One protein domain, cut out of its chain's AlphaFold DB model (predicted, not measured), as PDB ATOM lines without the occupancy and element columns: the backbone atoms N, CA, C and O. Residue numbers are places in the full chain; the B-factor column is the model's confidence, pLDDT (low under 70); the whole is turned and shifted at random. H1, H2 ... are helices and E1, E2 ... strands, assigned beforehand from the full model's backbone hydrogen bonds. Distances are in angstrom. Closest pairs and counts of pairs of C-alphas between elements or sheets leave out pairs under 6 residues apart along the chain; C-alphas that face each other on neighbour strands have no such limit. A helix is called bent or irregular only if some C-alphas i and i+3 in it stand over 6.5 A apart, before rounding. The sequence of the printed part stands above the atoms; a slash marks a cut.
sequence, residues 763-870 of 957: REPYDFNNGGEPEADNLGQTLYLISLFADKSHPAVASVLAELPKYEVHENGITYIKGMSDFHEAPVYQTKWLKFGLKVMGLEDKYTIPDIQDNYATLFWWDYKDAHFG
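What this domain is: This is residues 763 to 870 of the 957 residues of the protein "DUF1680 family protein" of Cyclobacterium xiamenense (UniProt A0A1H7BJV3). A two-stranded hairpin, E1 and E2, sits at one end of three roughly aligned helices: H3 and H1 side by side in the core, with H2 folded back on H1. A long tail without named elements, residues 842 to 870, passes the hairpin and runs round the first part of H3. The printed part has 108 residues, with the order H1, H2, E1, E2, H3; the sheet is antiparallel and the class is mostly helix, though under half of the residues are in named elements. The whole is compact, with a radius of gyration of the C-alphas of 13.0 A, and spans 37 by 31 by 25 A.

Where its parts are: E1 is residues 808 to 811 and E2 is residues 814 to 817. H3, residues 827 to 841, measures 20.8 A and ends with C-alpha 841 at (25.372, 22.050, 6.860). H1, residues 777 to 787, measures 15.9 A from C-alpha 777 at (15.322, 13.708, -2.120). H2, residues 795 to 806, measures 18.8 A; it is irregular, with C-alphas 802 and 805 7.0 A apart.

How they stand to each other: E1 and E2 form a hairpin at 147 degrees, with N 809 and O 816 2.9 A apart, within hydrogen-bond range. The closest C-alphas of E2 and H3, Ile 817 and Thr 831, are 5.5 A apart. H3 touches H1, closest at C-alphas Leu 834 and Gly 780, 3.7 A, the same way at a shallow tilt of 16 degrees. H1 and H2, a helical hairpin, touch at C-alphas Leu 779 and Val 800, 5.7 A, opposite ways at a shallow tilt of 25 degrees. H2 and H3 are near each other, with 6 pairs of C-alphas within 10 A; H1 is apart from E1 and E2. Every O i to N i+4 pair is within hydrogen-bond range in H1 and H3, and 6 of 8 in H2.

The domain as a whole: The C-alphas farthest apart, Ser 793 and Gly 870, are 37.8 A apart. The printed part has no cut, and no link is long. Mean pLDDT of the printed part is 92.8; residues 868 to 870 are under 70.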
ATOM      1  N   ARG A 763      28.580  19.594  -8.508       94.94
ATOM      2  CA  ARG A 763      28.106  20.967  -8.785       94.94
ATOM      3  C   ARG A 763      26.591  21.031  -8.919       94.94
ATOM      4  O   ARG A 763      25.984  21.997  -8.463       94.94
ATOM      5  N   GLU A 764      26.011  19.974  -9.475       95.25
ATOM      6  CA  GLU A 764      24.575  19.843  -9.678       95.25
ATOM      7  C   GLU A 764      23.863  19.288  -8.432       95.25
ATOM      8  O   GLU A 764      24.415  18.418  -7.744       95.25
ATOM      9  N   PRO A 765      22.635  19.765  -8.150       94.81
ATOM     10  CA  PRO A 765      21.829  19.298  -7.025       94.81
ATOM     11  C   PRO A 765      21.287  17.871  -7.214       94.81
ATOM     12  O   PRO A 765      21.064  17.184  -6.217       94.81
ATOM     13  N   TYR A 766      21.132  17.420  -8.463       96.19
ATOM     14  CA  TYR A 766      20.560  16.120  -8.835       96.19
ATOM     15  C   TYR A 766      21.599  15.198  -9.487       96.19
ATOM     16  O   TYR A 766      22.584  15.670 -10.061       96.19
ATOM     17  N   ASP A 767      21.374  13.884  -9.432       93.31
ATOM     18  CA  ASP A 767      22.165  12.878 -10.161       93.31
ATOM     19  C   ASP A 767      21.539  12.411 -11.493       93.31
ATOM     20  O   ASP A 767      22.221  11.797 -12.326       93.31
ATOM     21  N   PHE A 768      20.263  12.748 -11.725       93.31
ATOM     22  CA  PHE A 768      19.496  12.421 -12.931       93.31
ATOM     23  C   PHE A 768      19.512  10.920 -13.265       93.31
ATOM     24  O   PHE A 768      19.640  10.518 -14.430       93.31
ATOM     25  N   ASN A 769      19.481  10.066 -12.242       89.81
ATOM     26  CA  ASN A 769      19.564   8.619 -12.420       89.81
ATOM     27  C   ASN A 769      18.248   7.962 -12.836       89.81
ATOM     28  O   ASN A 769      18.284   6.973 -13.564       89.81
ATOM     29  N   ASN A 770      17.106   8.548 -12.482       86.44
ATOM     30  CA  ASN A 770      15.790   8.030 -12.841       86.44
ATOM     31  C   ASN A 770      15.278   8.627 -14.158       86.44
ATOM     32  O   ASN A 770      14.506   9.582 -14.184       86.44
ATOM     33  N   GLY A 771      15.743   8.077 -15.286       82.62
ATOM     34  CA  GLY A 771      15.280   8.484 -16.621       82.62
ATOM     35  C   GLY A 771      15.659   9.913 -17.036       82.62
ATOM     36  O   GLY A 771      15.101  10.431 -17.998       82.62
ATOM     37  N   GLY A 772      16.608  10.543 -16.336       86.44
ATOM     38  CA  GLY A 772      16.994  11.936 -16.565       86.44
ATOM     39  C   GLY A 772      16.164  12.965 -15.790       86.44
ATOM     40  O   GLY A 772      16.378  14.159 -15.983       86.44
ATOM     41  N   GLU A 773      15.252  12.530 -14.917       89.19
ATOM     42  CA  GLU A 773      14.395  13.417 -14.125       89.19
ATOM     43  C   GLU A 773      15.090  13.895 -12.831       89.19
ATOM     44  O   GLU A 773      15.855  13.137 -12.225       89.19
ATOM     45  N   PRO A 774      14.854  15.147 -12.387       93.88
ATOM     46  CA  PRO A 774      15.343  15.647 -11.105       93.88
ATOM     47  C   PRO A 774      14.486  15.138  -9.933       93.88
ATOM     48  O   PRO A 774      13.267  15.331  -9.911       93.88
ATOM     49  N   GLU A 775      15.131  14.557  -8.920       94.94
ATOM     50  CA  GLU A 775      14.457  13.990  -7.745       94.94
ATOM     51  C   GLU A 775      14.610  14.869  -6.501       94.94
ATOM     52  O   GLU A 775      15.692  15.379  -6.200       94.94
ATOM     53  N   ALA A 776      13.524  15.055  -5.751       96.00
ATOM     54  CA  ALA A 776      13.501  16.015  -4.644       96.00
ATOM     55  C   ALA A 776      14.348  15.570  -3.433       96.00
ATOM     56  O   ALA A 776      14.888  16.408  -2.709       96.00
ATOM     57  N   ASP A 777      14.513  14.264  -3.213       95.62
ATOM     58  CA  ASP A 777      15.322  13.708  -2.120       95.62
ATOM     59  C   ASP A 777      16.832  13.931  -2.320       95.62
ATOM     60  O   ASP A 777      17.573  14.063  -1.337       95.62
ATOM     61  N   ASN A 778      17.287  14.089  -3.571       97.44
ATOM     62  CA  ASN A 778      18.681  14.413  -3.888       97.44
ATOM     63  C   ASN A 778      19.135  15.734  -3.249       97.44
ATOM     64  O   ASN A 778      20.316  15.875  -2.930       97.44
ATOM     65  N   LEU A 779      18.232  16.698  -3.026       97.94
ATOM     66  CA  LEU A 779      18.576  17.998  -2.440       97.94
ATOM     67  C   LEU A 779      19.203  17.831  -1.048       97.94
ATOM     68  O   LEU A 779      20.290  18.344  -0.778       97.94
ATOM     69  N   GLY A 780      18.558  17.053  -0.178       97.81
ATOM     70  CA  GLY A 780      19.057  16.770   1.166       97.81
ATOM     71  C   GLY A 780      20.288  15.866   1.183       97.81
ATOM     72  O   GLY A 780      21.234  16.117   1.931       97.81
ATOM     73  N   GLN A 781      20.308  14.848   0.321       97.88
ATOM     74  CA  GLN A 781      21.433  13.915   0.192       97.88
ATOM     75  C   GLN A 781      22.699  14.622  -0.303       97.88
ATOM     76  O   GLN A 781      23.783  14.394   0.234       97.88
ATOM     77  N   THR A 782      22.570  15.525  -1.280       98.38
ATOM     78  CA  THR A 782      23.670  16.360  -1.774       98.38
ATOM     79  C   THR A 782      24.231  17.227  -0.650       98.38
ATOM     80  O   THR A 782      25.443  17.230  -0.449       98.38
ATOM     81  N   LEU A 783      23.382  17.908   0.129       98.50
ATOM     82  CA  LEU A 783      23.843  18.699   1.278       98.50
ATOM     83  C   LEU A 783      24.577  17.839   2.315       98.50
ATOM     84  O   LEU A 783      25.656  18.225   2.764       98.50
ATOM     85  N   TYR A 784      24.038  16.667   2.658       98.38
ATOM     86  CA  TYR A 784      24.701  15.744   3.579       98.38
ATOM     87  C   TYR A 784      26.073  15.305   3.060       98.38
ATOM     88  O   TYR A 784      27.053  15.411   3.792       98.38
ATOM     89  N   LEU A 785      26.171  14.869   1.801       98.44
ATOM     90  CA  LEU A 785      27.441  14.453   1.207       98.44
ATOM     91  C   LEU A 785      28.475  15.581   1.265       98.44
ATOM     92  O   LEU A 785      29.581  15.364   1.750       98.44
ATOM     93  N   ILE A 786      28.104  16.795   0.843       98.31
ATOM     94  CA  ILE A 786      28.990  17.967   0.901       98.31
ATOM     95  C   ILE A 786      29.459  18.250   2.333       98.31
ATOM     96  O   ILE A 786      30.644  18.517   2.528       98.31
ATOM     97  N   SER A 787      28.579  18.117   3.332       97.94
ATOM     98  CA  SER A 787      28.903  18.386   4.744       97.94
ATOM     99  C   SER A 787      30.049  17.538   5.302       97.94
ATOM    100  O   SER A 787      30.674  17.915   6.291       97.94
ATOM    101  N   LEU A 788      30.344  16.398   4.671       97.56
ATOM    102  CA  LEU A 788      31.413  15.499   5.100       97.56
ATOM    103  C   LEU A 788      32.813  16.049   4.786       97.56
ATOM    104  O   LEU A 788      33.774  15.637   5.435       97.56
ATOM    105  N   PHE A 789      32.938  16.960   3.813       97.50
ATOM    106  CA  PHE A 789      34.237  17.431   3.311       97.50
ATOM    107  C   PHE A 789      34.327  18.948   3.088       97.50
ATOM    108  O   PHE A 789      35.431  19.467   2.919       97.50
ATOM    109  N   ALA A 790      33.206  19.669   3.080       96.50
ATOM    110  CA  ALA A 790      33.164  21.102   2.814       96.50
ATOM    111  C   ALA A 790      32.099  21.824   3.649       96.50
ATOM    112  O   ALA A 790      31.210  21.218   4.245       96.50
ATOM    113  N   ASP A 791      32.199  23.151   3.678       95.12
ATOM    114  CA  ASP A 791      31.234  24.024   4.336       95.12
ATOM    115  C   ASP A 791      30.200  24.597   3.346       95.12
ATOM    116  O   ASP A 791      30.160  24.271   2.155       95.12
ATOM    117  N   LYS A 792      29.342  25.492   3.847       95.94
ATOM    118  CA  LYS A 792      28.264  26.137   3.083       95.94
ATOM    119  C   LYS A 792      28.720  26.995   1.892       95.94
ATOM    120  O   LYS A 792      27.864  27.460   1.146       95.94
ATOM    121  N   SER A 793      30.023  27.240   1.715       96.25
ATOM    122  CA  SER A 793      30.563  27.976   0.562       96.25
ATOM    123  C   SER A 793      30.674  27.127  -0.707       96.25
ATOM    124  O   SER A 793      30.871  27.673  -1.794       96.25
ATOM    125  N   HIS A 794      30.533  25.803  -0.598       97.94
ATOM    126  CA  HIS A 794      30.631  24.911  -1.745       97.94
ATOM    127  C   HIS A 794      29.536  25.210  -2.798       97.94
ATOM    128  O   HIS A 794      28.362  25.309  -2.432       97.94
ATOM    129  N   PRO A 795      29.853  25.297  -4.111       96.56
ATOM    130  CA  PRO A 795      28.901  25.757  -5.132       96.56
ATOM    131  C   PRO A 795      27.589  24.967  -5.200       96.56
ATOM    132  O   PRO A 795      26.530  25.556  -5.394       96.56
ATOM    133  N   ALA A 796      27.642  23.649  -4.978       96.94
ATOM    134  CA  ALA A 796      26.447  22.804  -4.994       96.94
ATOM    135  C   ALA A 796      25.420  23.186  -3.912       96.94
ATOM    136  O   ALA A 796      24.231  22.967  -4.104       96.94
ATOM    137  N   VAL A 797      25.857  23.790  -2.797       97.88
ATOM    138  CA  VAL A 797      24.956  24.258  -1.731       97.88
ATOM    139  C   VAL A 797      24.065  25.377  -2.258       97.88
ATOM    140  O   VAL A 797      22.851  25.332  -2.078       97.88
ATOM    141  N   ALA A 798      24.644  26.349  -2.968       96.88
ATOM    142  CA  ALA A 798      23.880  27.428  -3.587       96.88
ATOM    143  C   ALA A 798      22.909  26.894  -4.654       96.88
ATOM    144  O   ALA A 798      21.760  27.330  -4.691       96.88
ATOM    145  N   SER A 799      23.341  25.917  -5.463       97.06
ATOM    146  CA  SER A 799      22.477  25.253  -6.449       97.06
ATOM    147  C   SER A 799      21.291  24.545  -5.790       97.06
ATOM    148  O   SER A 799      20.160  24.736  -6.221       97.06
ATOM    149  N   VAL A 800      21.517  23.786  -4.710       97.81
ATOM    150  CA  VAL A 800      20.436  23.131  -3.953       97.81
ATOM    151  C   VAL A 800      19.444  24.161  -3.416       97.81
ATOM    152  O   VAL A 800      18.241  24.013  -3.609       97.81
ATOM    153  N   LEU A 801      19.932  25.229  -2.777       97.31
ATOM    154  CA  LEU A 801      19.067  26.260  -2.198       97.31
ATOM    155  C   LEU A 801      18.223  26.989  -3.257       97.31
ATOM    156  O   LEU A 801      17.083  27.352  -2.973       97.31
ATOM    157  N   ALA A 802      18.757  27.186  -4.465       97.12
ATOM    158  CA  ALA A 802      18.037  27.810  -5.575       97.12
ATOM    159  C   ALA A 802      16.905  26.931  -6.134       97.12
ATOM    160  O   ALA A 802      15.929  27.452  -6.675       97.12
ATOM    161  N   GLU A 803      17.020  25.611  -5.993       97.56
ATOM    162  CA  GLU A 803      16.027  24.650  -6.471       97.56
ATOM    163  C   GLU A 803      14.885  24.409  -5.475       97.56
ATOM    164  O   GLU A 803      13.777  24.084  -5.900       97.56
ATOM    165  N   LEU A 804      15.117  24.613  -4.170       96.69
ATOM    166  CA  LEU A 804      14.127  24.352  -3.115       96.69
ATOM    167  C   LEU A 804      12.728  24.926  -3.392       96.69
ATOM    168  O   LEU A 804      11.772  24.155  -3.282       96.69
ATOM    169  N   PRO A 805      12.565  26.198  -3.828       96.75
ATOM    170  CA  PRO A 805      11.244  26.779  -4.066       96.75
ATOM    171  C   PRO A 805      10.377  26.015  -5.075       96.75
ATOM    172  O   PRO A 805       9.161  26.175  -5.059       96.75
ATOM    173  N   LYS A 806      10.969  25.188  -5.952       96.38
ATOM    174  CA  LYS A 806      10.226  24.382  -6.934       96.38
ATOM    175  C   LYS A 806       9.415  23.254  -6.296       96.38
ATOM    176  O   LYS A 806       8.435  22.820  -6.891       96.38
ATOM    177  N   TYR A 807       9.829  22.790  -5.119       97.19
ATOM    178  CA  TYR A 807       9.216  21.660  -4.421       97.19
ATOM    179  C   TYR A 807       8.486  22.076  -3.142       97.19
ATOM    180  O   TYR A 807       7.886  21.223  -2.495       97.19
ATOM    181  N   GLU A 808       8.547  23.353  -2.746       97.50
ATOM    182  CA  GLU A 808       7.897  23.835  -1.525       97.50
ATOM    183  C   GLU A 808       6.371  23.719  -1.622       97.50
ATOM    184  O   GLU A 808       5.735  24.238  -2.539       97.50
ATOM    185  N   VAL A 809       5.783  23.071  -0.619       96.62
ATOM    186  CA  VAL A 809       4.340  23.015  -0.395       96.62
ATOM    187  C   VAL A 809       4.026  23.706   0.925       96.62
ATOM    188  O   VAL A 809       4.660  23.438   1.948       96.62
ATOM    189  N   HIS A 810       3.031  24.595   0.898       96.31
ATOM    190  CA  HIS A 810       2.541  25.325   2.065       96.31
ATOM    191  C   HIS A 810       1.090  24.930   2.343       96.31
ATOM    192  O   HIS A 810       0.162  25.437   1.713       96.31
ATOM    193  N   GLU A 811       0.887  24.033   3.303       93.62
ATOM    194  CA  GLU A 811      -0.431  23.507   3.663       93.62
ATOM    195  C   GLU A 811      -0.577  23.450   5.184       93.62
ATOM    196  O   GLU A 811       0.381  23.175   5.899       93.62
ATOM    197  N   ASN A 812      -1.774  23.743   5.703       89.38
ATOM    198  CA  ASN A 812      -2.106  23.639   7.135       89.38
ATOM    199  C   ASN A 812      -1.116  24.333   8.100       89.38
ATOM    200  O   ASN A 812      -0.930  23.897   9.233       89.38
ATOM    201  N   GLY A 813      -0.491  25.433   7.665       91.56
ATOM    202  CA  GLY A 813       0.455  26.204   8.478       91.56
ATOM    203  C   GLY A 813       1.863  25.606   8.579       91.56
ATOM    204  O   GLY A 813       2.688  26.153   9.308       91.56
ATOM    205  N   ILE A 814       2.155  24.532   7.841       95.75
ATOM    206  CA  ILE A 814       3.490  23.939   7.730       95.75
ATOM    207  C   ILE A 814       4.066  24.133   6.323       95.75
ATOM    208  O   ILE A 814       3.335  24.345   5.357       95.75
ATOM    209  N   THR A 815       5.394  24.072   6.212       97.44
ATOM    210  CA  THR A 815       6.111  24.057   4.928       97.44
ATOM    211  C   THR A 815       6.920  22.774   4.830       97.44
ATOM    212  O   THR A 815       7.677  22.464   5.749       97.44
ATOM    213  N   TYR A 816       6.779  22.035   3.738       97.19
ATOM    214  CA  TYR A 816       7.537  20.814   3.452       97.19
ATOM    215  C   TYR A 816       7.889  20.762   1.963       97.19
ATOM    216  O   TYR A 816       7.447  21.630   1.209       97.19
ATOM    217  N   ILE A 817       8.702  19.789   1.540       97.44
ATOM    218  CA  ILE A 817       8.986  19.590   0.113       97.44
ATOM    219  C   ILE A 817       8.251  18.372  -0.435       97.44
ATOM    220  O   ILE A 817       8.128  17.351   0.242       97.44
ATOM    221  N   LYS A 818       7.762  18.496  -1.667       96.31
ATOM    222  CA  LYS A 818       7.046  17.447  -2.385       96.31
ATOM    223  C   LYS A 818       7.473  17.438  -3.850       96.31
ATOM    224  O   LYS A 818       7.282  18.417  -4.567       96.31
ATOM    225  N   GLY A 819       8.034  16.322  -4.293       93.88
ATOM    226  CA  GLY A 819       8.387  16.067  -5.688       93.88
ATOM    227  C   GLY A 819       8.443  14.571  -5.971       93.88
ATOM    228  O   GLY A 819       7.920  13.780  -5.188       93.88
ATOM    229  N   MET A 820       9.096  14.178  -7.063       92.19
ATOM    230  CA  MET A 820       9.276  12.766  -7.412       92.19
ATOM    231  C   MET A 820      10.535  12.183  -6.755       92.19
ATOM    232  O   MET A 820      11.559  12.863  -6.675       92.19
ATOM    233  N   SER A 821      10.429  10.930  -6.317       89.88
ATOM    234  CA  SER A 821      11.507  10.002  -5.961       89.88
ATOM    235  C   SER A 821      11.090   8.616  -6.474       89.88
ATOM    236  O   SER A 821       9.978   8.183  -6.191       89.88
ATOM    237  N   ASP A 822      11.908   7.950  -7.291       84.75
ATOM    238  CA  ASP A 822      11.581   6.685  -7.981       84.75
ATOM    239  C   ASP A 822      10.200   6.681  -8.663       84.75
ATOM    240  O   ASP A 822       9.414   5.738  -8.564       84.75
ATOM    241  N   PHE A 823       9.892   7.757  -9.384       85.94
ATOM    242  CA  PHE A 823       8.621   7.932 -10.095       85.94
ATOM    243  C   PHE A 823       7.363   8.012  -9.201       85.94
ATOM    244  O   PHE A 823       6.250   7.921  -9.726       85.94
ATOM    245  N   HIS A 824       7.494   8.238  -7.888       87.50
ATOM    246  CA  HIS A 824       6.364   8.534  -7.001       87.50
ATOM    247  C   HIS A 824       6.644   9.701  -6.045       87.50
ATOM    248  O   HIS A 824       7.780  10.112  -5.835       87.50
ATOM    249  N   GLU A 825       5.591  10.260  -5.449       91.38
ATOM    250  CA  GLU A 825       5.734  11.308  -4.437       91.38
ATOM    251  C   GLU A 825       6.071  10.681  -3.072       91.38
ATOM    252  O   GLU A 825       5.412   9.728  -2.653       91.38
ATOM    253  N   ALA A 826       7.098  11.200  -2.387       91.75
ATOM    254  CA  ALA A 826       7.557  10.730  -1.069       91.75
ATOM    255  C   ALA A 826       7.903  11.911  -0.129       91.75
ATOM    256  O   ALA A 826       9.060  12.105   0.259       91.75
ATOM    257  N   PRO A 827       6.924  12.775   0.195       93.69
ATOM    258  CA  PRO A 827       7.159  14.051   0.878       93.69
ATOM    259  C   PRO A 827       7.738  13.939   2.299       93.69
ATOM    260  O   PRO A 827       8.467  14.838   2.726       93.69
ATOM    261  N   VAL A 828       7.460  12.866   3.048       93.25
ATOM    262  CA  VAL A 828       8.048  12.640   4.382       93.25
ATOM    263  C   VAL A 828       9.521  12.286   4.230       93.25
ATOM    264  O   VAL A 828      10.368  12.904   4.879       93.25
ATOM    265  N   TYR A 829       9.838  11.329   3.357       93.38
ATOM    266  CA  TYR A 829      11.208  10.896   3.084       93.38
ATOM    267  C   TYR A 829      12.072  12.042   2.536       93.38
ATOM    268  O   TYR A 829      13.153  12.323   3.063       93.38
ATOM    269  N   GLN A 830      11.557  12.766   1.541       96.38
ATOM    270  CA  GLN A 830      12.208  13.927   0.931       96.38
ATOM    271  C   GLN A 830      12.476  15.022   1.972       96.38
ATOM    272  O   GLN A 830      13.600  15.515   2.100       96.38
ATOM    273  N   THR A 831      11.468  15.364   2.780       96.94
ATOM    274  CA  THR A 831      11.601  16.409   3.804       96.94
ATOM    275  C   THR A 831      12.564  15.997   4.919       96.94
ATOM    276  O   THR A 831      13.343  16.833   5.377       96.94
ATOM    277  N   LYS A 832      12.589  14.723   5.337       95.94
ATOM    278  CA  LYS A 832      13.577  14.211   6.307       95.94
ATOM    279  C   LYS A 832      15.008  14.375   5.799       95.94
ATOM    280  O   LYS A 832      15.841  14.934   6.518       95.94
ATOM    281  N   TRP A 833      15.277  13.958   4.560       97.25
ATOM    282  CA  TRP A 833      16.584  14.146   3.929       97.25
ATOM    283  C   TRP A 833      16.981  15.614   3.863       97.25
ATOM    284  O   TRP A 833      18.100  15.959   4.247       97.25
ATOM    285  N   LEU A 834      16.074  16.487   3.414       98.12
ATOM    286  CA  LEU A 834      16.341  17.919   3.328       98.12
ATOM    287  C   LEU A 834      16.691  18.505   4.695       98.12
ATOM    288  O   LEU A 834      17.738  19.133   4.843       98.12
ATOM    289  N   LYS A 835      15.847  18.274   5.705       98.00
ATOM    290  CA  LYS A 835      16.077  18.776   7.065       98.00
ATOM    291  C   LYS A 835      17.396  18.270   7.630       98.00
ATOM    292  O   LYS A 835      18.111  19.020   8.287       98.00
ATOM    293  N   PHE A 836      17.737  17.008   7.384       98.00
ATOM    294  CA  PHE A 836      19.017  16.451   7.805       98.00
ATOM    295  C   PHE A 836      20.190  17.149   7.119       98.00
ATOM    296  O   PHE A 836      21.090  17.619   7.811       98.00
ATOM    297  N   GLY A 837      20.135  17.297   5.794       97.81
ATOM    298  CA  GLY A 837      21.133  18.017   5.003       97.81
ATOM    299  C   GLY A 837      21.328  19.467   5.460       97.81
ATOM    300  O   GLY A 837      22.458  19.897   5.677       97.81
ATOM    301  N   LEU A 838      20.238  20.209   5.684       98.25
ATOM    302  CA  LEU A 838      20.278  21.581   6.207       98.25
ATOM    303  C   LEU A 838      20.918  21.634   7.600       98.25
ATOM    304  O   LEU A 838      21.811  22.449   7.837       98.25
ATOM    305  N   LYS A 839      20.503  20.731   8.499       97.94
ATOM    306  CA  LYS A 839      21.007  20.631   9.875       97.94
ATOM    307  C   LYS A 839      22.514  20.393   9.913       97.94
ATOM    308  O   LYS A 839      23.215  21.122  10.609       97.94
ATOM    309  N   VAL A 840      23.025  19.409   9.168       97.12
ATOM    310  CA  VAL A 840      24.467  19.093   9.170       97.12
ATOM    311  C   VAL A 840      25.310  20.167   8.472       97.12
ATOM    312  O   VAL A 840      26.461  20.367   8.844       97.12
ATOM    313  N   MET A 841      24.727  20.910   7.524       96.25
ATOM    314  CA  MET A 841      25.372  22.050   6.860       96.25
ATOM    315  C   MET A 841      25.295  23.364   7.657       96.25
ATOM    316  O   MET A 841      25.895  24.362   7.251       96.25
ATOM    317  N   GLY A 842      24.547  23.399   8.767       96.50
ATOM    318  CA  GLY A 842      24.318  24.618   9.548       96.50
ATOM    319  C   GLY A 842      23.523  25.689   8.788       96.50
ATOM    320  O   GLY A 842      23.816  26.881   8.912       96.50
ATOM    321  N   LEU A 843      22.563  25.266   7.963       97.06
ATOM    322  CA  LEU A 843      21.664  26.127   7.192       97.06
ATOM    323  C   LEU A 843      20.326  26.316   7.919       97.06
ATOM    324  O   LEU A 843      19.959  25.530   8.791       97.06
ATOM    325  N   GLU A 844      19.600  27.379   7.567       96.06
ATOM    326  CA  GLU A 844      18.279  27.655   8.137       96.06
ATOM    327  C   GLU A 844      17.275  26.563   7.745       96.06
ATOM    328  O   GLU A 844      17.143  26.211   6.572       96.06
ATOM    329  N   ASP A 845      16.554  26.047   8.738       96.44
ATOM    330  CA  ASP A 845      15.532  25.020   8.570       96.44
ATOM    331  C   ASP A 845      14.155  25.588   8.936       96.44
ATOM    332  O   ASP A 845      13.813  25.732  10.110       96.44
ATOM    333  N   LYS A 846      13.369  25.913   7.904       95.88
ATOM    334  CA  LYS A 846      11.969  26.360   8.014       95.88
ATOM    335  C   LYS A 846      10.956  25.230   7.782       95.88
ATOM    336  O   LYS A 846       9.754  25.491   7.732       95.88
ATOM    337  N   TYR A 847      11.420  23.998   7.578       97.25
ATOM    338  CA  TYR A 847      10.585  22.896   7.113       97.25
ATOM    339  C   TYR A 847      10.040  22.073   8.277       97.25
ATOM    340  O   TYR A 847      10.703  21.860   9.291       97.25
ATOM    341  N   THR A 848       8.830  21.549   8.129       96.12
ATOM    342  CA  THR A 848       8.197  20.629   9.080       96.12
ATOM    343  C   THR A 848       7.901  19.322   8.362       96.12
ATOM    344  O   THR A 848       7.420  19.345   7.236       96.12
ATOM    345  N   ILE A 849       8.205  18.186   8.991       94.81
ATOM    346  CA  ILE A 849       7.903  16.871   8.410       94.81
ATOM    347  C   ILE A 849       6.375  16.710   8.398       94.81
ATOM    348  O   ILE A 849       5.774  16.831   9.468       94.81
ATOM    349  N   PRO A 850       5.740  16.492   7.233       91.88
ATOM    350  CA  PRO A 850       4.290  16.391   7.156       91.88
ATOM    351  C   PRO A 850       3.797  15.082   7.789       91.88
ATOM    352  O   PRO A 850       4.457  14.049   7.704       91.88
ATOM    353  N   ASP A 851       2.622  15.130   8.415       88.19
ATOM    354  CA  ASP A 851       1.928  13.962   8.973       88.19
ATOM    355  C   ASP A 851       1.050  13.318   7.886       88.19
ATOM    356  O   ASP A 851      -0.162  13.531   7.822       88.19
ATOM    357  N   ILE A 852       1.697  12.625   6.947       86.38
ATOM    358  CA  ILE A 852       1.066  11.931   5.816       86.38
ATOM    359  C   ILE A 852       1.743  10.580   5.592       86.38
ATOM    360  O   ILE A 852       2.934  10.433   5.847       86.38
ATOM    361  N   GLN A 853       0.984   9.598   5.099       82.12
ATOM    362  CA  GLN A 853       1.525   8.275   4.795       82.12
ATOM    363  C   GLN A 853       2.552   8.357   3.656       82.12
ATOM    364  O   GLN A 853       2.287   8.963   2.616       82.12
ATOM    365  N   ASP A 854       3.713   7.734   3.857       85.31
ATOM    366  CA  ASP A 854       4.829   7.728   2.914       85.31
ATOM    367  C   ASP A 854       5.609   6.413   3.035       85.31
ATOM    368  O   ASP A 854       6.239   6.132   4.055       85.31
ATOM    369  N   ASN A 855       5.600   5.631   1.956       79.00
ATOM    370  CA  ASN A 855       6.162   4.282   1.929       79.00
ATOM    371  C   ASN A 855       7.702   4.256   1.975       79.00
ATOM    372  O   ASN A 855       8.294   3.193   2.163       79.00
ATOM    373  N   TYR A 856       8.367   5.403   1.786       86.56
ATOM    374  CA  TYR A 856       9.823   5.558   1.891       86.56
ATOM    375  C   TYR A 856      10.241   6.129   3.250       86.56
ATOM    376  O   TYR A 856      11.435   6.214   3.547       86.56
ATOM    377  N   ALA A 857       9.294   6.484   4.124       85.50
ATOM    378  CA  ALA A 857       9.592   7.105   5.411       85.50
ATOM    379  C   ALA A 857      10.529   6.268   6.302       85.50
ATOM    380  O   ALA A 857      11.259   6.855   7.109       85.50
ATOM    381  N   THR A 858      10.519   4.934   6.155       85.81
ATOM    382  CA  THR A 858      11.383   4.007   6.904       85.81
ATOM    383  C   THR A 858      12.815   3.932   6.374       85.81
ATOM    384  O   THR A 858      13.698   3.503   7.108       85.81
ATOM    385  N   LEU A 859      13.075   4.353   5.130       89.44
ATOM    386  CA  LEU A 859      14.424   4.382   4.541       89.44
ATOM    387  C   LEU A 859      15.321   5.455   5.174       89.44
ATOM    388  O   LEU A 859      16.529   5.462   4.966       89.44
ATOM    389  N   PHE A 860      14.743   6.365   5.961       92.56
ATOM    390  CA  PHE A 860      15.472   7.384   6.702       92.56
ATOM    391  C   PHE A 860      15.297   7.151   8.203       92.56
ATOM    392  O   PHE A 860      14.343   7.652   8.798       92.56
ATOM    393  N   TRP A 861      16.194   6.379   8.821       90.25
ATOM    394  CA  TRP A 861      16.065   5.950  10.220       90.25
ATOM    395  C   TRP A 861      17.063   6.597  11.183       90.25
ATOM    396  O   TRP A 861      16.828   6.582  12.382       90.25
ATOM    397  N   TRP A 862      18.186   7.155  10.737       92.06
ATOM    398  CA  TRP A 862      19.248   7.634  11.646       92.06
ATOM    399  C   TRP A 862      18.933   8.965  12.350       92.06
ATOM    400  O   TRP A 862      19.560   9.282  13.358       92.06
ATOM    401  N   ASP A 863      17.957   9.730  11.862       92.81
ATOM    402  CA  ASP A 863      17.437  10.949  12.496       92.81
ATOM    403  C   ASP A 863      15.913  11.025  12.271       92.81
ATOM    404  O   ASP A 863      15.353  10.265  11.480       92.81
ATOM    405  N   TYR A 864      15.221  11.914  12.984       90.62
ATOM    406  CA  TYR A 864      13.764  12.096  12.888       90.62
ATOM    407  C   TYR A 864      12.953  10.794  13.042       90.62
ATOM    408  O   TYR A 864      11.917  10.609  12.393       90.62
ATOM    409  N   LYS A 865      13.415   9.891  13.920       81.88
ATOM    410  CA  LYS A 865      12.790   8.582  14.165       81.88
ATOM    411  C   LYS A 865      11.338   8.688  14.617       81.88
ATOM    412  O   LYS A 865      10.527   7.871  14.216       81.88
ATOM    413  N   ASP A 866      10.981   9.712  15.383       78.88
ATOM    414  CA  ASP A 866       9.613   9.868  15.898       78.88
ATOM    415  C   ASP A 866       8.626  10.406  14.847       78.88
ATOM    416  O   ASP A 866       7.426  10.458  15.095       78.88
ATOM    417  N   ALA A 867       9.113  10.787  13.661       76.38
ATOM    418  CA  ALA A 867       8.317  11.361  12.580       76.38
ATOM    419  C   ALA A 867       8.075  10.351  11.441       76.38
ATOM    420  O   ALA A 867       8.410  10.607  10.285       76.38
ATOM    421  N   HIS A 868       7.553   9.166  11.764       66.19
ATOM    422  CA  HIS A 868       7.103   8.153  10.796       66.19
ATOM    423  C   HIS A 868       5.599   7.909  10.999       66.19
ATOM    424  O   HIS A 868       5.172   6.936  11.611       66.19
ATOM    425  N   PHE A 869       4.776   8.868  10.589       59.12
ATOM    426  CA  PHE A 869       3.345   8.814  10.870       59.12
ATOM    427  C   PHE A 869       2.569   8.051   9.786       59.12
ATOM    428  O   PHE A 869       2.907   8.109   8.607       59.12
ATOM    429  N   GLY A 870       1.511   7.341  10.193       55.00
ATOM    430  CA  GLY A 870       0.510   6.765   9.284       55.00
ATOM    431  C   GLY A 870       0.603   5.259   9.013       55.00
ATOM    432  O   GLY A 870      -0.399   4.680   8.603       55.00
TER     433      GLY A 870